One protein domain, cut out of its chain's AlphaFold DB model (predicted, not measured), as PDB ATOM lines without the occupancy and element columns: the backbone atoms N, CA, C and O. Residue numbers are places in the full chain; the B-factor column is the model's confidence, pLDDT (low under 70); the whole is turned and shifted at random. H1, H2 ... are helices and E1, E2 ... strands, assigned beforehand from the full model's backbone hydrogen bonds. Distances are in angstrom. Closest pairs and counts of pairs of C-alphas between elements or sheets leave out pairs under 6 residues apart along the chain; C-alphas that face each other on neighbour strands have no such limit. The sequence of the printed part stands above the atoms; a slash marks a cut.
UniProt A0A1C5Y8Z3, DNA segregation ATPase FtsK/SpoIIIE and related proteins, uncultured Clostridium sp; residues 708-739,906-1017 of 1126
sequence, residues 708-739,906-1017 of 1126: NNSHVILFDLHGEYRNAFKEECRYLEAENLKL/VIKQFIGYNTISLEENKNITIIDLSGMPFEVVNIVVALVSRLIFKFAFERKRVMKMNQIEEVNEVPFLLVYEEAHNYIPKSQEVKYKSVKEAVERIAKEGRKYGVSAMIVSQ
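This is residues 708 to 739 and 906 to 1017 of the 1126 residues of the protein "DNA segregation ATPase FtsK/SpoIIIE and related proteins" of uncultured Clostridium sp (UniProt A0A1C5Y8Z3). A strongly twisted sheet of five parallel strands is covered on one face by two helices side by side, long H3 and kinked H4, while short H1 packs on the other face near the E2 edge. H3 runs on past the sheet, and residues 960 to 966 at its far end and after it stick out. The printed part has 144 residues, with four named helices and five named strands in the order E1 H1 E2 H2 E3 H3 E4 H4 E5; the sheet's order is E2 E3 E1 E4 E5 and the class is mixed, helices and strands. The whole is compact, with a radius of gyration of the C-alphas of 15.3 A and spans of 45 by 36 by 25 A.

E1 is residues 711 to 716, 15.9 A long, and begins with C-alpha 711 at (205.628, 195.005, 281.154). H1, residues 722 to 728, is followed by E2, residues 729 to 732. After the cut come H2, residues 906 to 911, and E3, residues 924 to 928. H3, residues 934 to 961, is 41.2 A long and ends with C-alpha 961 at (210.971, 192.110, 304.456). E4 is residues 972 to 976. H4, residues 989 to 1008, is 28.1 A long and has a kink of 44 degrees near residue 1002. E5, residues 1010 to 1016, is 19.7 A long and ends with C-alpha 1016 at (218.987, 204.681, 267.564).

E1 and E4 are parallel inner strands at 11 degrees, with N 713 and O 973 2.9 A apart, within hydrogen-bond range. So are N 714 and O 925 of E1 and E3, 2.8 A, N 730 and O 924 of E2 and E3, 2.8 A, and N 1011 and O 972 of E4 and E5, 2.8 A. E1, H1, E2, with E3 between the strands, and E3, H3, E4, with E1 between them, are split strand-helix-strand units, parallel strands that are not neighbours joined through a helix; E4, H4, E5 is a strand-helix-strand unit of neighbour strands. The three crossovers are right-handed. H3 is over E1 and E4 at a height over the sheet of 9.9 A, along the strands. H4, on the same face, is over E4 and E5 at 10.5 A. H3 and H4 touch at a shallow tilt of 26 degrees, the same way, closest at the C-alphas of Ala 942 and Val 994, 4.2 A. H1 is on the opposite face, at a height of 7.8 A. H2 only grazes the sheet, with residues 909 to 911, and only just touches H3, with 3 pairs of C-alphas within 8 A, the closest those of Ile 907 and Ile 948 at 7.3 A, made by residues 947 to 951 of H3 alone. O i to N i+4 pairs within range are 1 of 3 in H1, beside 1 of 4 O i to N i+3 pairs, 1 of 2 in H2, 23 of 24 in H3 and 11 of 16 in H4.

The C-alphas farthest apart are those of Pro 933 and Glu 965, 45.8 A. Residues 740 to 905 are cut out, and C-alphas 739 and 906 are 6.8 A apart across the cut. The links H2 to E3 and E4 to H4 are long. The mean pLDDT of the printed part is 87.2, and residues 963 to 969 are under 70.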
ATOM      1  N   ASN A 708     200.327 187.673 279.487       84.50
ATOM      2  CA  ASN A 708     201.619 187.215 279.984       84.50
ATOM      3  C   ASN A 708     202.214 188.266 280.951       84.50
ATOM      4  O   ASN A 708     201.687 189.367 281.084       84.50
ATOM      5  N   ASN A 709     203.290 187.947 281.672       86.00
ATOM      6  CA  ASN A 709     203.855 188.851 282.690       86.00
ATOM      7  C   ASN A 709     204.867 189.863 282.106       86.00
ATOM      8  O   ASN A 709     205.851 190.209 282.762       86.00
ATOM      9  N   SER A 710     204.696 190.272 280.846       89.00
ATOM     10  CA  SER A 710     205.551 191.285 280.221       89.00
ATOM     11  C   SER A 710     205.041 192.695 280.531       89.00
ATOM     12  O   SER A 710     203.845 192.961 280.436       89.00
ATOM     13  N   HIS A 711     205.949 193.598 280.904       92.94
ATOM     14  CA  HIS A 711     205.628 195.005 281.154       92.94
ATOM     15  C   HIS A 711     206.593 195.893 280.374       92.94
ATOM     16  O   HIS A 711     207.730 196.133 280.789       92.94
ATOM     17  N   VAL A 712     206.137 196.359 279.216       96.00
ATOM     18  CA  VAL A 712     206.918 197.176 278.285       96.00
ATOM     19  C   VAL A 712     206.432 198.617 278.342       96.00
ATOM     20  O   VAL A 712     205.236 198.880 278.259       96.00
ATOM     21  N   ILE A 713     207.365 199.558 278.449       97.25
ATOM     22  CA  ILE A 713     207.104 200.994 278.374       97.25
ATOM     23  C   ILE A 713     207.938 201.538 277.221       97.25
ATOM     24  O   ILE A 713     209.166 201.501 277.283       97.25
ATOM     25  N   LEU A 714     207.276 202.007 276.169       97.44
ATOM     26  CA  LEU A 714     207.905 202.520 274.959       97.44
ATOM     27  C   LEU A 714     207.723 204.032 274.880       97.44
ATOM     28  O   LEU A 714     206.597 204.518 274.887       97.44
ATOM     29  N   PHE A 715     208.831 204.761 274.798       96.75
ATOM     30  CA  PHE A 715     208.847 206.185 274.483       96.75
ATOM     31  C   PHE A 715     208.889 206.334 272.962       96.75
ATOM     32  O   PHE A 715     209.889 205.950 272.368       96.75
ATOM     33  N   ASP A 716     207.811 206.825 272.351       94.94
ATOM     34  CA  ASP A 716     207.638 206.941 270.897       94.94
ATOM     35  C   ASP A 716     207.844 208.399 270.470       94.94
ATOM     36  O   ASP A 716     206.983 209.242 270.731       94.94
ATOM     37  N   LEU A 717     208.981 208.732 269.849       90.62
ATOM     38  CA  LEU A 717     209.275 210.117 269.464       90.62
ATOM     39  C   LEU A 717     208.476 210.559 268.231       90.62
ATOM     40  O   LEU A 717     208.251 211.754 268.030       90.62
ATOM     41  N   HIS A 718     208.046 209.605 267.407       88.62
ATOM     42  CA  HIS A 718     207.460 209.860 266.092       88.62
ATOM     43  C   HIS A 718     206.007 209.381 265.946       88.62
ATOM     44  O   HIS A 718     205.385 209.656 264.920       88.62
ATOM     45  N   GLY A 719     205.448 208.708 266.956       88.69
ATOM     46  CA  GLY A 719     204.072 208.199 266.949       88.69
ATOM     47  C   GLY A 719     203.869 206.992 266.020       88.69
ATOM     48  O   GLY A 719     202.764 206.766 265.513       88.69
ATOM     49  N   GLU A 720     204.927 206.224 265.736       87.31
ATOM     50  CA  GLU A 720     204.908 205.152 264.728       87.31
ATOM     51  C   GLU A 720     204.253 203.857 265.236       87.31
ATOM     52  O   GLU A 720     203.702 203.081 264.443       87.31
ATOM     53  N   TYR A 721     204.301 203.593 266.547       92.62
ATOM     54  CA  TYR A 721     204.059 202.253 267.094       92.62
ATOM     55  C   TYR A 721     202.593 201.961 267.417       92.62
ATOM     56  O   TYR A 721     202.231 200.792 267.563       92.62
ATOM     57  N   ARG A 722     201.709 202.971 267.447       90.94
ATOM     58  CA  ARG A 722     200.269 202.768 267.713       90.94
ATOM     59  C   ARG A 722     199.645 201.723 266.785       90.94
ATOM     60  O   ARG A 722     198.896 200.860 267.230       90.94
ATOM     61  N   ASN A 723     199.978 201.774 265.493       89.44
ATOM     62  CA  ASN A 723     199.435 200.836 264.507       89.44
ATOM     63  C   ASN A 723     199.992 199.412 264.662       89.44
ATOM     64  O   ASN A 723     199.306 198.450 264.329       89.44
ATOM     65  N   ALA A 724     201.210 199.269 265.191       90.50
ATOM     66  CA  ALA A 724     201.855 197.971 265.352       90.50
ATOM     67  C   ALA A 724     201.228 197.119 266.469       90.50
ATOM     68  O   ALA A 724     201.300 195.892 266.407       90.50
ATOM     69  N   PHE A 725     200.604 197.757 267.465       91.06
ATOM     70  CA  PHE A 725     199.993 197.072 268.609       91.06
ATOM     71  C   PHE A 725     198.475 197.263 268.714       91.06
ATOM     72  O   PHE A 725     197.826 196.485 269.406       91.06
ATOM     73  N   LYS A 726     197.879 198.237 268.008       87.38
ATOM     74  CA  LYS A 726     196.424 198.475 267.982       87.38
ATOM     75  C   LYS A 726     195.833 198.487 269.404       87.38
ATOM     76  O   LYS A 726     196.343 199.193 270.269       87.38
ATOM     77  N   GLU A 727     194.809 197.674 269.657       83.88
ATOM     78  CA  GLU A 727     194.129 197.544 270.952       83.88
ATOM     79  C   GLU A 727     194.931 196.745 271.999       83.88
ATOM     80  O   GLU A 727     194.547 196.697 273.167       83.88
ATOM     81  N   GLU A 728     196.045 196.103 271.629       85.12
ATOM     82  CA  GLU A 728     196.902 195.350 272.563       85.12
ATOM     83  C   GLU A 728     197.794 196.281 273.410       85.12
ATOM     84  O   GLU A 728     198.388 195.842 274.399       85.12
ATOM     85  N   CYS A 729     197.860 197.574 273.066       91.38
ATOM     86  CA  CYS A 729     198.630 198.577 273.797       91.38
ATOM     87  C   CYS A 729     197.769 199.567 274.581       91.38
ATOM     88  O   CYS A 729     196.623 199.860 274.247       91.38
ATOM     89  N   ARG A 730     198.372 200.139 275.622       92.50
ATOM     90  CA  ARG A 730     197.902 201.366 276.258       92.50
ATOM     91  C   ARG A 730     198.606 202.556 275.618       92.50
ATOM     92  O   ARG A 730     199.824 202.649 275.709       92.50
ATOM     93  N   TYR A 731     197.848 203.463 275.011       92.19
ATOM     94  CA  TYR A 731     198.391 204.636 274.324       92.19
ATOM     95  C   TYR A 731     198.218 205.906 275.169       92.19
ATOM     96  O   TYR A 731     197.092 206.281 275.507       92.19
ATOM     97  N   LEU A 732     199.332 206.546 275.529       90.12
ATOM     98  CA  LEU A 732     199.381 207.763 276.338       90.12
ATOM     99  C   LEU A 732     199.934 208.921 275.499       90.12
ATOM    100  O   LEU A 732     201.108 208.927 275.146       90.12
ATOM    101  N   GLU A 733     199.088 209.900 275.211       87.88
ATOM    102  CA  GLU A 733     199.400 211.160 274.536       87.88
ATOM    103  C   GLU A 733     199.485 212.297 275.568       87.88
ATOM    104  O   GLU A 733     199.069 212.151 276.719       87.88
ATOM    105  N   ALA A 734     199.961 213.476 275.162       82.44
ATOM    106  CA  ALA A 734     200.031 214.634 276.056       82.44
ATOM    107  C   ALA A 734     198.674 214.990 276.702       82.44
ATOM    108  O   ALA A 734     198.650 215.475 277.823       82.44
ATOM    109  N   GLU A 735     197.541 214.734 276.045       79.38
ATOM    110  CA  GLU A 735     196.217 215.091 276.574       79.38
ATOM    111  C   GLU A 735     195.724 214.163 277.699       79.38
ATOM    112  O   GLU A 735     195.001 214.611 278.590       79.38
ATOM    113  N   ASN A 736     196.108 212.882 277.680       83.19
ATOM    114  CA  ASN A 736     195.633 211.870 278.634       83.19
ATOM    115  C   ASN A 736     196.726 211.364 279.599       83.19
ATOM    116  O   ASN A 736     196.414 210.632 280.544       83.19
ATOM    117  N   LEU A 737     197.985 211.771 279.401       86.38
ATOM    118  CA  LEU A 737     199.108 211.462 280.282       86.38
ATOM    119  C   LEU A 737     198.962 212.176 281.632       86.38
ATOM    120  O   LEU A 737     198.946 213.403 281.717       86.38
ATOM    121  N   LYS A 738     198.925 211.405 282.721       85.50
ATOM    122  CA  LYS A 738     198.808 211.932 284.088       85.50
ATOM    123  C   LYS A 738     200.172 211.941 284.769       85.50
ATOM    124  O   LYS A 738     200.523 210.987 285.464       85.50
ATOM    125  N   LEU A 739     200.951 213.005 284.584       86.88
ATOM    126  CA  LEU A 739     202.314 213.084 285.118       86.88
ATOM    127  C   LEU A 739     202.560 214.414 285.841       86.88
ATOM    128  O   LEU A 739     203.099 215.340 285.249       86.88
ATOM    129  N   VAL A 906     199.372 206.852 289.074       88.31
ATOM    130  CA  VAL A 906     200.439 207.307 288.171       88.31
ATOM    131  C   VAL A 906     201.351 206.146 287.779       88.31
ATOM    132  O   VAL A 906     201.668 205.997 286.604       88.31
ATOM    133  N   ILE A 907     201.774 205.305 288.727       90.44
ATOM    134  CA  ILE A 907     202.636 204.155 288.421       90.44
ATOM    135  C   ILE A 907     201.867 203.121 287.593       90.44
ATOM    136  O   ILE A 907     202.371 202.690 286.555       90.44
ATOM    137  N   LYS A 908     200.641 202.760 288.010       90.94
ATOM    138  CA  LYS A 908     199.770 201.792 287.316       90.94
ATOM    139  C   LYS A 908     199.529 202.159 285.854       90.94
ATOM    140  O   LYS A 908     199.485 201.254 285.020       90.94
ATOM    141  N   GLN A 909     199.433 203.456 285.537       90.69
ATOM    142  CA  GLN A 909     199.290 203.939 284.163       90.69
ATOM    143  C   GLN A 909     200.423 203.419 283.262       90.69
ATOM    144  O   GLN A 909     200.144 202.956 282.160       90.69
ATOM    145  N   PHE A 910     201.667 203.414 283.757       92.19
ATOM    146  CA  PHE A 910     202.861 203.045 282.994       92.19
ATOM    147  C   PHE A 910     203.094 201.539 282.973       92.19
ATOM    148  O   PHE A 910     203.373 200.974 281.922       92.19
ATOM    149  N   ILE A 911     202.922 200.868 284.113       90.88
ATOM    150  CA  ILE A 911     203.134 199.414 284.210       90.88
ATOM    151  C   ILE A 911     201.997 198.587 283.587       90.88
ATOM    152  O   ILE A 911     202.041 197.362 283.652       90.88
ATOM    153  N   GLY A 912     200.979 199.232 283.005       86.88
ATOM    154  CA  GLY A 912     199.916 198.560 282.259       86.88
ATOM    155  C   GLY A 912     198.809 197.950 283.124       86.88
ATOM    156  O   GLY A 912     198.010 197.172 282.620       86.88
ATOM    157  N   TYR A 913     198.725 198.304 284.410       87.81
ATOM    158  CA  TYR A 913     197.661 197.843 285.314       87.81
ATOM    159  C   TYR A 913     196.436 198.758 285.246       87.81
ATOM    160  O   TYR A 913     196.555 199.943 284.919       87.81
ATOM    161  N   ASN A 914     195.260 198.224 285.560       85.25
ATOM    162  CA  ASN A 914     194.020 198.984 285.606       85.25
ATOM    163  C   ASN A 914     194.042 200.090 286.680       85.25
ATOM    164  O   ASN A 914     194.679 199.984 287.730       85.25
ATOM    165  N   THR A 915     193.348 201.185 286.394       79.44
ATOM    166  CA  THR A 915     193.153 202.334 287.291       79.44
ATOM    167  C   THR A 915     191.692 202.758 287.241       79.44
ATOM    168  O   THR A 915     190.939 202.277 286.399       79.44
ATOM    169  N   ILE A 916     191.297 203.715 288.083       72.94
ATOM    170  CA  ILE A 916     189.940 204.290 288.067       72.94
ATOM    171  C   ILE A 916     189.574 204.850 286.678       72.94
ATOM    172  O   ILE A 916     188.413 204.825 286.293       72.94
ATOM    173  N   SER A 917     190.557 205.336 285.910       70.19
ATOM    174  CA  SER A 917     190.344 205.897 284.566       70.19
ATOM    175  C   SER A 917     190.727 204.972 283.405       70.19
ATOM    176  O   SER A 917     190.559 205.367 282.257       70.19
ATOM    177  N   LEU A 918     191.302 203.795 283.669       78.38
ATOM    178  CA  LEU A 918     191.803 202.869 282.643       78.38
ATOM    179  C   LEU A 918     191.392 201.447 283.027       78.38
ATOM    180  O   LEU A 918     192.016 200.850 283.904       78.38
ATOM    181  N   GLU A 919     190.347 200.921 282.393       74.94
ATOM    182  CA  GLU A 919     189.652 199.709 282.853       74.94
ATOM    183  C   GLU A 919     190.422 198.405 282.571       74.94
ATOM    184  O   GLU A 919     190.324 197.452 283.344       74.94
ATOM    185  N   GLU A 920     191.246 198.371 281.519       83.44
ATOM    186  CA  GLU A 920     191.931 197.154 281.064       83.44
ATOM    187  C   GLU A 920     193.428 197.121 281.402       83.44
ATOM    188  O   GLU A 920     194.147 198.125 281.298       83.44
ATOM    189  N   ASN A 921     193.913 195.921 281.740       88.88
ATOM    190  CA  ASN A 921     195.343 195.634 281.815       88.88
ATOM    191  C   ASN A 921     195.926 195.499 280.399       88.88
ATOM    192  O   ASN A 921     195.258 194.980 279.507       88.88
ATOM    193  N   LYS A 922     197.172 195.933 280.194       90.94
ATOM    194  CA  LYS A 922     197.904 195.817 278.922       90.94
ATOM    195  C   LYS A 922     199.371 195.480 279.189       90.94
ATOM    196  O   LYS A 922     199.945 195.964 280.159       90.94
ATOM    197  N   ASN A 923     199.986 194.683 278.317       91.56
ATOM    198  CA  ASN A 923     201.405 194.312 278.423       91.56
ATOM    199  C   ASN A 923     202.366 195.420 277.983       91.56
ATOM    200  O   ASN A 923     203.514 195.468 278.425       91.56
ATOM    201  N   ILE A 924     201.902 196.304 277.100       94.62
ATOM    202  CA  ILE A 924     202.699 197.382 276.527       94.62
ATOM    203  C   ILE A 924     201.994 198.726 276.704       94.62
ATOM    204  O   ILE A 924     200.820 198.884 276.364       94.62
ATOM    205  N   THR A 925     202.740 199.700 277.216       95.88
ATOM    206  CA  THR A 925     202.348 201.104 277.310       95.88
ATOM    207  C   THR A 925     203.223 201.915 276.363       95.88
ATOM    208  O   THR A 925     204.446 201.898 276.483       95.88
ATOM    209  N   ILE A 926     202.603 202.629 275.431       96.25
ATOM    210  CA  ILE A 926     203.263 203.528 274.485       96.25
ATOM    211  C   ILE A 926     203.012 204.960 274.952       96.25
ATOM    212  O   ILE A 926     201.862 205.361 275.115       96.25
ATOM    213  N   ILE A 927     204.086 205.706 275.182       95.44
ATOM    214  CA  ILE A 927     204.068 207.128 275.519       95.44
ATOM    215  C   ILE A 927     204.439 207.891 274.250       95.44
ATOM    216  O   ILE A 927     205.594 207.855 273.828       95.44
ATOM    217  N   ASP A 928     203.462 208.563 273.656       93.12
ATOM    218  CA  ASP A 928     203.631 209.385 272.463       93.12
ATOM    219  C   ASP A 928     204.231 210.745 272.831       93.12
ATOM    220  O   ASP A 928     203.619 211.566 273.524       93.12
ATOM    221  N   LEU A 929     205.455 210.971 272.362       91.00
ATOM    222  CA  LEU A 929     206.226 212.189 272.575       91.00
ATOM    223  C   LEU A 929     206.203 213.112 271.346       91.00
ATOM    224  O   LEU A 929     206.696 214.236 271.434       91.00
ATOM    225  N   SER A 930     205.605 212.690 270.225       86.94
ATOM    226  CA  SER A 930     205.623 213.430 268.952       86.94
ATOM    227  C   SER A 930     204.932 214.797 269.030       86.94
ATOM    228  O   SER A 930     205.306 215.742 268.333       86.94
ATOM    229  N   GLY A 931     203.939 214.927 269.915       79.44
ATOM    230  CA  GLY A 931     203.218 216.173 270.174       79.44
ATOM    231  C   GLY A 931     203.854 217.083 271.232       79.44
ATOM    232  O   GLY A 931     203.318 218.165 271.485       79.44
ATOM    233  N   MET A 932     204.952 216.669 271.875       84.81
ATOM    234  CA  MET A 932     205.543 217.381 273.013       84.81
ATOM    235  C   MET A 932     206.729 218.270 272.602       84.81
ATOM    236  O   MET A 932     207.537 217.882 271.759       84.81
ATOM    237  N   PRO A 933     206.906 219.455 273.222       81.56
ATOM    238  CA  PRO A 933     208.126 220.238 273.050       81.56
ATOM    239  C   PRO A 933     209.359 219.467 273.537       81.56
ATOM    240  O   PRO A 933     209.319 218.817 274.579       81.56
ATOM    241  N   PHE A 934     210.483 219.607 272.835       77.81
ATOM    242  CA  PHE A 934     211.715 218.856 273.111       77.81
ATOM    243  C   PHE A 934     212.234 218.991 274.557       77.81
ATOM    244  O   PHE A 934     212.671 218.013 275.155       77.81
ATOM    245  N   GLU A 935     212.134 220.180 275.160       74.50
ATOM    246  CA  GLU A 935     212.512 220.405 276.569       74.50
ATOM    247  C   GLU A 935     211.696 219.542 277.546       74.50
ATOM    248  O   GLU A 935     212.184 219.148 278.602       74.50
ATOM    249  N   VAL A 936     210.449 219.234 277.185       84.06
ATOM    250  CA  VAL A 936     209.517 218.451 277.999       84.06
ATOM    251  C   VAL A 936     209.774 216.957 277.830       84.06
ATOM    252  O   VAL A 936     209.702 216.219 278.810       84.06
ATOM    253  N   VAL A 937     210.137 216.521 276.618       88.88
ATOM    254  CA  VAL A 937     210.504 215.128 276.305       88.88
ATOM    255  C   VAL A 937     211.574 214.629 277.278       88.88
ATOM    256  O   VAL A 937     211.378 213.599 277.921       88.88
ATOM    257  N   ASN A 938     212.658 215.392 277.462       88.69
ATOM    258  CA  ASN A 938     213.762 215.009 278.350       88.69
ATOM    259  C   ASN A 938     213.275 214.732 279.779       88.69
ATOM    260  O   ASN A 938     213.645 213.728 280.389       88.69
ATOM    261  N   ILE A 939     212.400 215.591 280.299       88.00
ATOM    262  CA  ILE A 939     211.891 215.493 281.669       88.00
ATOM    263  C   ILE A 939     210.902 214.348 281.816       88.00
ATOM    264  O   ILE A 939     210.976 213.614 282.797       88.00
ATOM    265  N   VAL A 940     209.995 214.168 280.853       90.94
ATOM    266  CA  VAL A 940     209.035 213.057 280.864       90.94
ATOM    267  C   VAL A 940     209.784 211.727 280.877       90.94
ATOM    268  O   VAL A 940     209.512 210.885 281.732       90.94
ATOM    269  N   VAL A 941     210.776 211.564 279.997       93.88
ATOM    270  CA  VAL A 941     211.607 210.357 279.946       93.88
ATOM    271  C   VAL A 941     212.361 210.165 281.265       93.88
ATOM    272  O   VAL A 941     212.266 209.094 281.862       93.88
ATOM    273  N   ALA A 942     213.051 211.195 281.772       92.88
ATOM    274  CA  ALA A 942     213.790 211.123 283.036       92.88
ATOM    275  C   ALA A 942     212.894 210.699 284.212       92.88
ATOM    276  O   ALA A 942     213.213 209.761 284.950       92.88
ATOM    277  N   LEU A 943     211.745 211.362 284.344       92.12
ATOM    278  CA  LEU A 943     210.798 211.175 285.432       92.12
ATOM    279  C   LEU A 943     210.190 209.773 285.401       92.12
ATOM    280  O   LEU A 943     210.224 209.074 286.415       92.12
ATOM    281  N   VAL A 944     209.677 209.330 284.249       94.69
ATOM    282  CA  VAL A 944     209.088 207.990 284.100       94.69
ATOM    283  C   VAL A 944     210.140 206.920 284.385       94.69
ATOM    284  O   VAL A 944     209.911 206.047 285.225       94.69
ATOM    285  N   SER A 945     211.326 207.024 283.786       95.75
ATOM    286  CA  SER A 945     212.435 206.096 284.024       95.75
ATOM    287  C   SER A 945     212.813 206.003 285.505       95.75
ATOM    288  O   SER A 945     212.946 204.905 286.058       95.75
ATOM    289  N   ARG A 946     212.917 207.146 286.192       94.31
ATOM    290  CA  ARG A 946     213.226 207.209 287.626       94.31
ATOM    291  C   ARG A 946     212.115 206.619 288.492       94.31
ATOM    292  O   ARG A 946     212.416 205.916 289.460       94.31
ATOM    293  N   LEU A 947     210.849 206.896 288.179       92.75
ATOM    294  CA  LEU A 947     209.697 206.375 288.920       92.75
ATOM    295  C   LEU A 947     209.610 204.852 288.813       92.75
ATOM    296  O   LEU A 947     209.459 204.184 289.837       92.75
ATOM    297  N   ILE A 948     209.780 204.297 287.610       94.31
ATOM    298  CA  ILE A 948     209.770 202.847 287.382       94.31
ATOM    299  C   ILE A 948     210.933 202.168 288.107       94.31
ATOM    300  O   ILE A 948     210.727 201.176 288.808       94.31
ATOM    301  N   PHE A 949     212.140 202.736 288.025       93.69
ATOM    302  CA  PHE A 949     213.290 202.220 288.764       93.69
ATOM    303  C   PHE A 949     213.051 202.233 290.283       93.69
ATOM    304  O   PHE A 949     213.281 201.228 290.958       93.69
ATOM    305  N   LYS A 950     212.541 203.348 290.828       91.44
ATOM    306  CA  LYS A 950     212.231 203.479 292.261       91.44
ATOM    307  C   LYS A 950     211.156 202.482 292.699       91.44
ATOM    308  O   LYS A 950     211.305 201.860 293.746       91.44
ATOM    309  N   PHE A 951     210.108 202.295 291.899       91.31
ATOM    310  CA  PHE A 951     209.060 201.311 292.169       91.31
ATOM    311  C   PHE A 951     209.617 199.882 292.225       91.31
ATOM    312  O   PHE A 951     209.370 199.162 293.192       91.31
ATOM    313  N   ALA A 952     210.422 199.486 291.235       90.31
ATOM    314  CA  ALA A 952     211.048 198.165 291.197       90.31
ATOM    315  C   ALA A 952     212.001 197.935 292.387       90.31
ATOM    316  O   ALA A 952     211.996 196.864 293.003       90.31
ATOM    317  N   PHE A 953     212.772 198.962 292.757       89.81
ATOM    318  CA  PHE A 953     213.651 198.947 293.925       89.81
ATOM    319  C   PHE A 953     212.878 198.717 295.233       89.81
ATOM    320  O   PHE A 953     213.182 197.776 295.973       89.81
ATOM    321  N   GLU A 954     211.857 199.536 295.510       87.81
ATOM    322  CA  GLU A 954     211.077 199.442 296.751       87.81
ATOM    323  C   GLU A 954     210.267 198.147 296.816       87.81
ATOM    324  O   GLU A 954     210.209 197.506 297.865       87.81
ATOM    325  N   ARG A 955     209.724 197.676 295.685       85.50
ATOM    326  CA  ARG A 955     209.060 196.369 295.615       85.50
ATOM    327  C   ARG A 955     209.998 195.247 296.059       85.50
ATOM    328  O   ARG A 955     209.620 194.438 296.901       85.50
ATOM    329  N   LYS A 956     211.229 195.199 295.534       83.56
ATOM    330  CA  LYS A 956     212.208 194.165 295.912       83.56
ATOM    331  C   LYS A 956     212.570 194.238 297.397       83.56
ATOM    332  O   LYS A 956     212.803 193.204 298.023       83.56
ATOM    333  N   ARG A 957     212.597 195.441 297.973       83.50
ATOM    334  CA  ARG A 957     212.823 195.660 299.407       83.50
ATOM    335  C   ARG A 957     211.658 195.149 300.261       83.50
ATOM    336  O   ARG A 957     211.909 194.402 301.202       83.50
ATOM    337  N   VAL A 958     210.414 195.494 299.921       83.44
ATOM    338  CA  VAL A 958     209.207 195.045 300.645       83.44
ATOM    339  C   VAL A 958     209.069 193.523 300.603       83.44
ATOM    340  O   VAL A 958     208.834 192.900 301.634       83.44
ATOM    341  N   MET A 959     209.298 192.904 299.442       76.31
ATOM    342  CA  MET A 959     209.208 191.445 299.303       76.31
ATOM    343  C   MET A 959     210.230 190.713 300.185       76.31
ATOM    344  O   MET A 959     209.886 189.724 300.826       76.31
ATOM    345  N   LYS A 960     211.460 191.239 300.299       75.81
ATOM    346  CA  LYS A 960     212.479 190.698 301.216       75.81
ATOM    347  C   LYS A 960     212.085 190.817 302.687       75.81
ATOM    348  O   LYS A 960     212.399 189.923 303.465       75.81
ATOM    349  N   MET A 961     211.427 191.910 303.075       78.94
ATOM    350  CA  MET A 961     210.971 192.110 304.456       78.94
ATOM    351  C   MET A 961     209.866 191.119 304.848       78.94
ATOM    352  O   MET A 961     209.831 190.685 305.994       78.94
ATOM    353  N   ASN A 962     209.020 190.722 303.895       76.69
ATOM    354  CA  ASN A 962     207.884 189.826 304.128       76.69
ATOM    355  C   ASN A 962     208.231 188.321 304.067       76.69
ATOM    356  O   ASN A 962     207.317 187.508 304.137       76.69
ATOM    357  N   GLN A 963     209.512 187.940 303.936       68.31
ATOM    358  CA  GLN A 963     209.981 186.536 303.878       68.31
ATOM    359  C   GLN A 963     209.273 185.656 302.825       68.31
ATOM    360  O   GLN A 963     209.127 184.451 303.006       68.31
ATOM    361  N   ILE A 964     208.829 186.239 301.711       65.31
ATOM    362  CA  ILE A 964     208.198 185.481 300.622       65.31
ATOM    363  C   ILE A 964     209.316 184.839 299.781       65.31
ATOM    364  O   ILE A 964     210.041 185.554 299.088       65.31
ATOM    365  N   GLU A 965     209.485 183.514 299.879       52.38
ATOM    366  CA  GLU A 965     210.563 182.756 299.208       52.38
ATOM    367  C   GLU A 965     210.395 182.679 297.678       52.38
ATOM    368  O   GLU A 965     211.385 182.740 296.948       52.38
ATOM    369  N   GLU A 966     209.157 182.635 297.173       50.28
ATOM    370  CA  GLU A 966     208.857 182.661 295.734       50.28
ATOM    371  C   GLU A 966     208.562 184.090 295.264       50.28
ATOM    372  O   GLU A 966     207.432 184.585 295.272       50.28
ATOM    373  N   VAL A 967     209.613 184.797 294.851       51.69
ATOM    374  CA  VAL A 967     209.476 186.135 294.276       51.69
ATOM    375  C   VAL A 967     209.008 186.004 292.826       51.69
ATOM    376  O   VAL A 967     209.808 185.712 291.941       51.69
ATOM    377  N   ASN A 968     207.734 186.301 292.552       53.78
ATOM    378  CA  ASN A 968     207.307 186.655 291.195       53.78
ATOM    379  C   ASN A 968     207.993 187.979 290.805       53.78
ATOM    380  O   ASN A 968     207.494 189.075 291.095       53.78
ATOM    381  N   GLU A 969     209.188 187.882 290.215       67.75
ATOM    382  CA  GLU A 969     209.909 189.015 289.641       67.75
ATOM    383  C   GLU A 969     209.136 189.504 288.410       67.75
ATOM    384  O   GLU A 969     208.809 188.735 287.510       67.75
ATOM    385  N   VAL A 970     208.789 190.791 288.396       78.31
ATOM    386  CA  VAL A 970     208.115 191.414 287.254       78.31
ATOM    387  C   VAL A 970     209.168 192.126 286.413       78.31
ATOM    388  O   VAL A 970     209.782 193.070 286.919       78.31
ATOM    389  N   PRO A 971     209.410 191.675 285.169       87.31
ATOM    390  CA  PRO A 971     210.382 192.297 284.290       87.31
ATOM    391  C   PRO A 971     209.791 193.557 283.649       87.31
ATOM    392  O   PRO A 971     208.782 193.496 282.947       87.31
ATOM    393  N   PHE A 972     210.452 194.692 283.860       93.25
ATOM    394  CA  PHE A 972     210.147 195.951 283.184       93.25
ATOM    395  C   PHE A 972     211.138 196.186 282.048       93.25
ATOM    396  O   PHE A 972     212.351 196.150 282.267       93.25
ATOM    397  N   LEU A 973     210.635 196.474 280.850       96.00
ATOM    398  CA  LEU A 973     211.445 196.864 279.698       96.00
ATOM    399  C   LEU A 973     211.129 198.308 279.307       96.00
ATOM    400  O   LEU A 973     210.026 198.598 278.852       96.00
ATOM    401  N   LEU A 974     212.105 199.202 279.467       97.44
ATOM    402  CA  LEU A 974     212.019 200.596 279.029       97.44
ATOM    403  C   LEU A 974     212.647 200.724 277.637       97.44
ATOM    404  O   LEU A 974     213.850 200.513 277.487       97.44
ATOM    405  N   VAL A 975     211.842 201.045 276.628       97.69
ATOM    406  CA  VAL A 975     212.269 201.203 275.233       97.69
ATOM    407  C   VAL A 975     212.409 202.686 274.923       97.69
ATOM    408  O   VAL A 975     211.433 203.431 274.963       97.69
ATOM    409  N   TYR A 976     213.634 203.105 274.624       96.81
ATOM    410  CA  TYR A 976     213.996 204.481 274.305       96.81
ATOM    411  C   TYR A 976     214.179 204.603 272.793       96.81
ATOM    412  O   TYR A 976     215.229 204.217 272.268       96.81
ATOM    413  N   GLU A 977     213.144 205.076 272.100       94.19
ATOM    414  CA  GLU A 977     213.165 205.268 270.653       94.19
ATOM    415  C   GLU A 977     213.901 206.551 270.253       94.19
ATOM    416  O   GLU A 977     213.853 207.554 270.958       94.19
ATOM    417  N   GLU A 978     214.676 206.482 269.167       92.12
ATOM    418  CA  GLU A 978     215.539 207.567 268.679       92.12
ATOM    419  C   GLU A 978     216.351 208.256 269.799       92.12
ATOM    420  O   GLU A 978     216.523 209.476 269.845       92.12
ATOM    421  N   ALA A 979     216.921 207.432 270.686       92.69
ATOM    422  CA  ALA A 979     217.529 207.833 271.955       92.69
ATOM    423  C   ALA A 979     218.666 208.871 271.849       92.69
ATOM    424  O   ALA A 979     218.976 209.542 272.830       92.69
ATOM    425  N   HIS A 980     219.299 209.028 270.682       90.69
ATOM    426  CA  HIS A 980     220.326 210.055 270.453       90.69
ATOM    427  C   HIS A 980     219.775 211.484 270.561       90.69
ATOM    428  O   HIS A 980     220.533 212.391 270.894       90.69
ATOM    429  N   ASN A 981     218.467 211.680 270.356       89.56
ATOM    430  CA  ASN A 981     217.836 212.989 270.486       89.56
ATOM    431  C   ASN A 981     217.880 213.507 271.927       89.56
ATOM    432  O   ASN A 981     218.152 214.682 272.136       89.56
ATOM    433  N   TYR A 982     217.664 212.652 272.927       88.06
ATOM    434  CA  TYR A 982     217.539 213.079 274.328       88.06
ATOM    435  C   TYR A 982     218.566 212.448 275.278       88.06
ATOM    436  O   TYR A 982     218.675 212.880 276.421       88.06
ATOM    437  N   ILE A 983     219.383 211.490 274.825       89.44
ATOM    438  CA  ILE A 983     220.493 210.907 275.602       89.44
ATOM    439  C   ILE A 983     221.847 211.077 274.883       89.44
ATOM    440  O   ILE A 983     222.568 210.094 274.655       89.44
ATOM    441  N   PRO A 984     222.233 212.311 274.503       88.31
ATOM    442  CA  PRO A 984     223.457 212.522 273.751       88.31
ATOM    443  C   PRO A 984     224.720 212.347 274.611       88.31
ATOM    444  O   PRO A 984     224.721 212.403 275.847       88.31
ATOM    445  N   LYS A 985     225.862 212.207 273.931       84.06
ATOM    446  CA  LYS A 985     227.197 212.247 274.541       84.06
ATOM    447  C   LYS A 985     227.510 213.622 275.146       84.06
ATOM    448  O   LYS A 985     228.299 213.680 276.092       84.06
ATOM    449  N   SER A 986     226.871 214.684 274.642       80.69
ATOM    450  CA  SER A 986     226.979 216.058 275.153       80.69
ATOM    451  C   SER A 986     226.776 216.125 276.675       80.69
ATOM    452  O   SER A 986     226.071 215.306 277.272       80.69
ATOM    453  N   GLN A 987     227.445 217.087 277.312       75.06
ATOM    454  CA  GLN A 987     227.311 217.396 278.742       75.06
ATOM    455  C   GLN A 987     226.453 218.647 278.980       75.06
ATOM    456  O   GLN A 987     226.490 219.229 280.062       75.06
ATOM    457  N   GLU A 988     225.690 219.077 277.972       79.88
ATOM    458  CA  GLU A 988     224.723 220.160 278.126       79.88
ATOM    459  C   GLU A 988     223.735 219.863 279.260       79.88
ATOM    460  O   GLU A 988     223.222 218.750 279.401       79.88
ATOM    461  N   VAL A 989     223.446 220.892 280.058       76.12
ATOM    462  CA  VAL A 989     222.666 220.753 281.295       76.12
ATOM    463  C   VAL A 989     221.239 220.274 281.034       76.12
ATOM    464  O   VAL A 989     220.739 219.488 281.825       76.12
ATOM    465  N   LYS A 990     220.630 220.634 279.896       79.75
ATOM    466  CA  LYS A 990     219.284 220.181 279.480       79.75
ATOM    467  C   LYS A 990     219.146 218.672 279.210       79.75
ATOM    468  O   LYS A 990     218.059 218.214 278.873       79.75
ATOM    469  N   TYR A 991     220.248 217.918 279.223       86.19
ATOM    470  CA  TYR A 991     220.235 216.456 279.086       86.19
ATOM    471  C   TYR A 991     220.687 215.755 280.366       86.19
ATOM    472  O   TYR A 991     220.773 214.525 280.396       86.19
ATOM    473  N   LYS A 992     221.025 216.513 281.415       85.69
ATOM    474  CA  LYS A 992     221.669 215.965 282.607       85.69
ATOM    475  C   LYS A 992     220.738 214.981 283.319       85.69
ATOM    476  O   LYS A 992     221.119 213.821 283.483       85.69
ATOM    477  N   SER A 993     219.512 215.400 283.645       87.62
ATOM    478  CA  SER A 993     218.562 214.570 284.403       87.62
ATOM    479  C   SER A 993     218.204 213.270 283.675       87.62
ATOM    480  O   SER A 993     218.222 212.187 284.261       87.62
ATOM    481  N   VAL A 994     217.921 213.351 282.370       90.81
ATOM    482  CA  VAL A 994     217.566 212.176 281.556       90.81
ATOM    483  C   VAL A 994     218.738 211.211 281.410       90.81
ATOM    484  O   VAL A 994     218.569 210.003 281.578       90.81
ATOM    485  N   LYS A 995     219.953 211.721 281.190       91.19
ATOM    486  CA  LYS A 995     221.157 210.895 281.098       91.19
ATOM    487  C   LYS A 995     221.452 210.179 282.411       91.19
ATOM    488  O   LYS A 995     221.712 208.980 282.388       91.19
ATOM    489  N   GLU A 996     221.369 210.871 283.544       90.50
ATOM    490  CA  GLU A 996     221.587 210.271 284.865       90.50
ATOM    491  C   GLU A 996     220.546 209.188 285.179       90.50
ATOM    492  O   GLU A 996     220.909 208.104 285.646       90.50
ATOM    493  N   ALA A 997     219.268 209.428 284.860       92.94
ATOM    494  CA  ALA A 997     218.203 208.447 285.050       92.94
ATOM    495  C   ALA A 997     218.434 207.170 284.218       92.94
ATOM    496  O   ALA A 997     218.369 206.059 284.756       92.94
ATOM    497  N   VAL A 998     218.748 207.311 282.926       94.44
ATOM    498  CA  VAL A 998     218.945 206.156 282.033       94.44
ATOM    499  C   VAL A 998     220.274 205.446 282.303       94.44
ATOM    500  O   VAL A 998     220.308 204.215 282.337       94.44
ATOM    501  N   GLU A 999     221.361 206.171 282.582       93.88
ATOM    502  CA  GLU A 999     222.635 205.562 282.986       93.88
ATOM    503  C   GLU A 999     222.512 204.776 284.289       93.88
ATOM    504  O   GLU A 999     223.122 203.714 284.428       93.88
ATOM    505  N   ARG A1000     221.714 205.262 285.245       93.75
ATOM    506  CA  ARG A1000     221.445 204.523 286.478       93.75
ATOM    507  C   ARG A1000     220.703 203.220 286.199       93.75
ATOM    508  O   ARG A1000     221.071 202.192 286.763       93.75
ATOM    509  N   ILE A1001     219.716 203.224 285.302       94.25
ATOM    510  CA  ILE A1001     219.041 201.989 284.872       94.25
ATOM    511  C   ILE A1001     220.037 201.033 284.212       94.25
ATOM    512  O   ILE A1001     220.042 199.855 284.554       94.25
ATOM    513  N   ALA A1002     220.908 201.526 283.334       92.25
ATOM    514  CA  ALA A1002     221.920 200.704 282.673       92.25
ATOM    515  C   ALA A1002     222.940 200.089 283.660       92.25
ATOM    516  O   ALA A1002     223.398 198.968 283.469       92.25
ATOM    517  N   LYS A1003     223.296 200.802 284.739       92.44
ATOM    518  CA  LYS A1003     224.259 200.335 285.758       92.44
ATOM    519  C   LYS A1003     223.629 199.423 286.819       92.44
ATOM    520  O   LYS A1003     224.265 198.483 287.296       92.44
ATOM    521  N   GLU A1004     222.402 199.721 287.246       92.31
ATOM    522  CA  GLU A1004     221.785 199.125 288.443       92.31
ATOM    523  C   GLU A1004     220.468 198.389 288.166       92.31
ATOM    524  O   GLU A1004     220.106 197.491 288.931       92.31
ATOM    525  N   GLY A1005     219.757 198.726 287.085       89.62
ATOM    526  CA  GLY A1005     218.395 198.264 286.785       89.62
ATOM    527  C   GLY A1005     218.259 196.747 286.739       89.62
ATOM    528  O   GLY A1005     217.316 196.194 287.311       89.62
ATOM    529  N   ARG A1006     219.273 196.065 286.188       86.94
ATOM    530  CA  ARG A1006     219.356 194.600 286.123       86.94
ATOM    531  C   ARG A1006     219.077 193.913 287.467       86.94
ATOM    532  O   ARG A1006     218.416 192.880 287.507       86.94
ATOM    533  N   LYS A1007     219.551 194.474 288.589       86.38
ATOM    534  CA  LYS A1007     219.365 193.882 289.933       86.38
ATOM    535  C   LYS A1007     217.903 193.883 290.387       86.38
ATOM    536  O   LYS A1007     217.543 193.109 291.279       86.38
ATOM    537  N   TYR A1008     217.085 194.750 289.802       87.81
ATOM    538  CA  TYR A1008     215.702 195.011 290.193       87.81
ATOM    539  C   TYR A1008     214.692 194.584 289.120       87.81
ATOM    540  O   TYR A1008     213.513 194.881 289.267       87.81
ATOM    541  N   GLY A1009     215.132 193.888 288.065       87.81
ATOM    542  CA  GLY A1009     214.256 193.460 286.970       87.81
ATOM    543  C   GLY A1009     213.886 194.583 285.997       87.81
ATOM    544  O   GLY A1009     212.906 194.448 285.276       87.81
ATOM    545  N   VAL A1010     214.644 195.687 285.971       93.50
ATOM    546  CA  VAL A1010     214.436 196.799 285.030       93.50
ATOM    547  C   VAL A1010     215.512 196.754 283.953       93.50
ATOM    548  O   VAL A1010     216.695 196.940 284.240       93.50
ATOM    549  N   SER A1011     215.097 196.538 282.712       94.50
ATOM    550  CA  SER A1011     215.966 196.561 281.544       94.50
ATOM    551  C   SER A1011     215.670 197.753 280.640       94.50
ATOM    552  O   SER A1011     214.610 198.373 280.706       94.50
ATOM    553  N   ALA A1012     216.639 198.068 279.788       95.75
ATOM    554  CA  ALA A1012     216.585 199.171 278.844       95.75
ATOM    555  C   ALA A1012     216.838 198.633 277.438       95.75
ATOM    556  O   ALA A1012     217.790 197.878 277.234       95.75
ATOM    557  N   MET A1013     216.004 199.038 276.485       97.00
ATOM    558  CA  MET A1013     216.233 198.865 275.059       97.00
ATOM    559  C   MET A1013     216.537 200.233 274.452       97.00
ATOM    560  O   MET A1013     215.689 201.121 274.470       97.00
ATOM    561  N   ILE A1014     217.747 200.409 273.933       95.94
ATOM    562  CA  ILE A1014     218.197 201.644 273.293       95.94
ATOM    563  C   ILE A1014     218.045 201.484 271.788       95.94
ATOM    564  O   ILE A1014     218.712 200.641 271.186       95.94
ATOM    565  N   VAL A1015     217.185 202.294 271.175       96.06
ATOM    566  CA  VAL A1015     216.956 202.279 269.730       96.06
ATOM    567  C   VAL A1015     217.502 203.573 269.144       96.06
ATOM    568  O   VAL A1015     217.159 204.663 269.599       96.06
ATOM    569  N   SER A1016     218.400 203.478 268.160       94.50
ATOM    570  CA  SER A1016     218.987 204.681 267.564       94.50
ATOM    571  C   SER A1016     219.558 204.475 266.172       94.50
ATOM    572  O   SER A1016     220.135 203.437 265.842       94.50
ATOM    573  N   GLN A1017     219.471 205.529 265.367       92.19
ATOM    574  CA  GLN A1017     220.159 205.634 264.086       92.19
ATOM    575  C   GLN A1017     221.596 206.162 264.151       92.19
ATOM    576  O   GLN A1017     222.365 205.919 263.219       92.19
TER     577      GLN A1017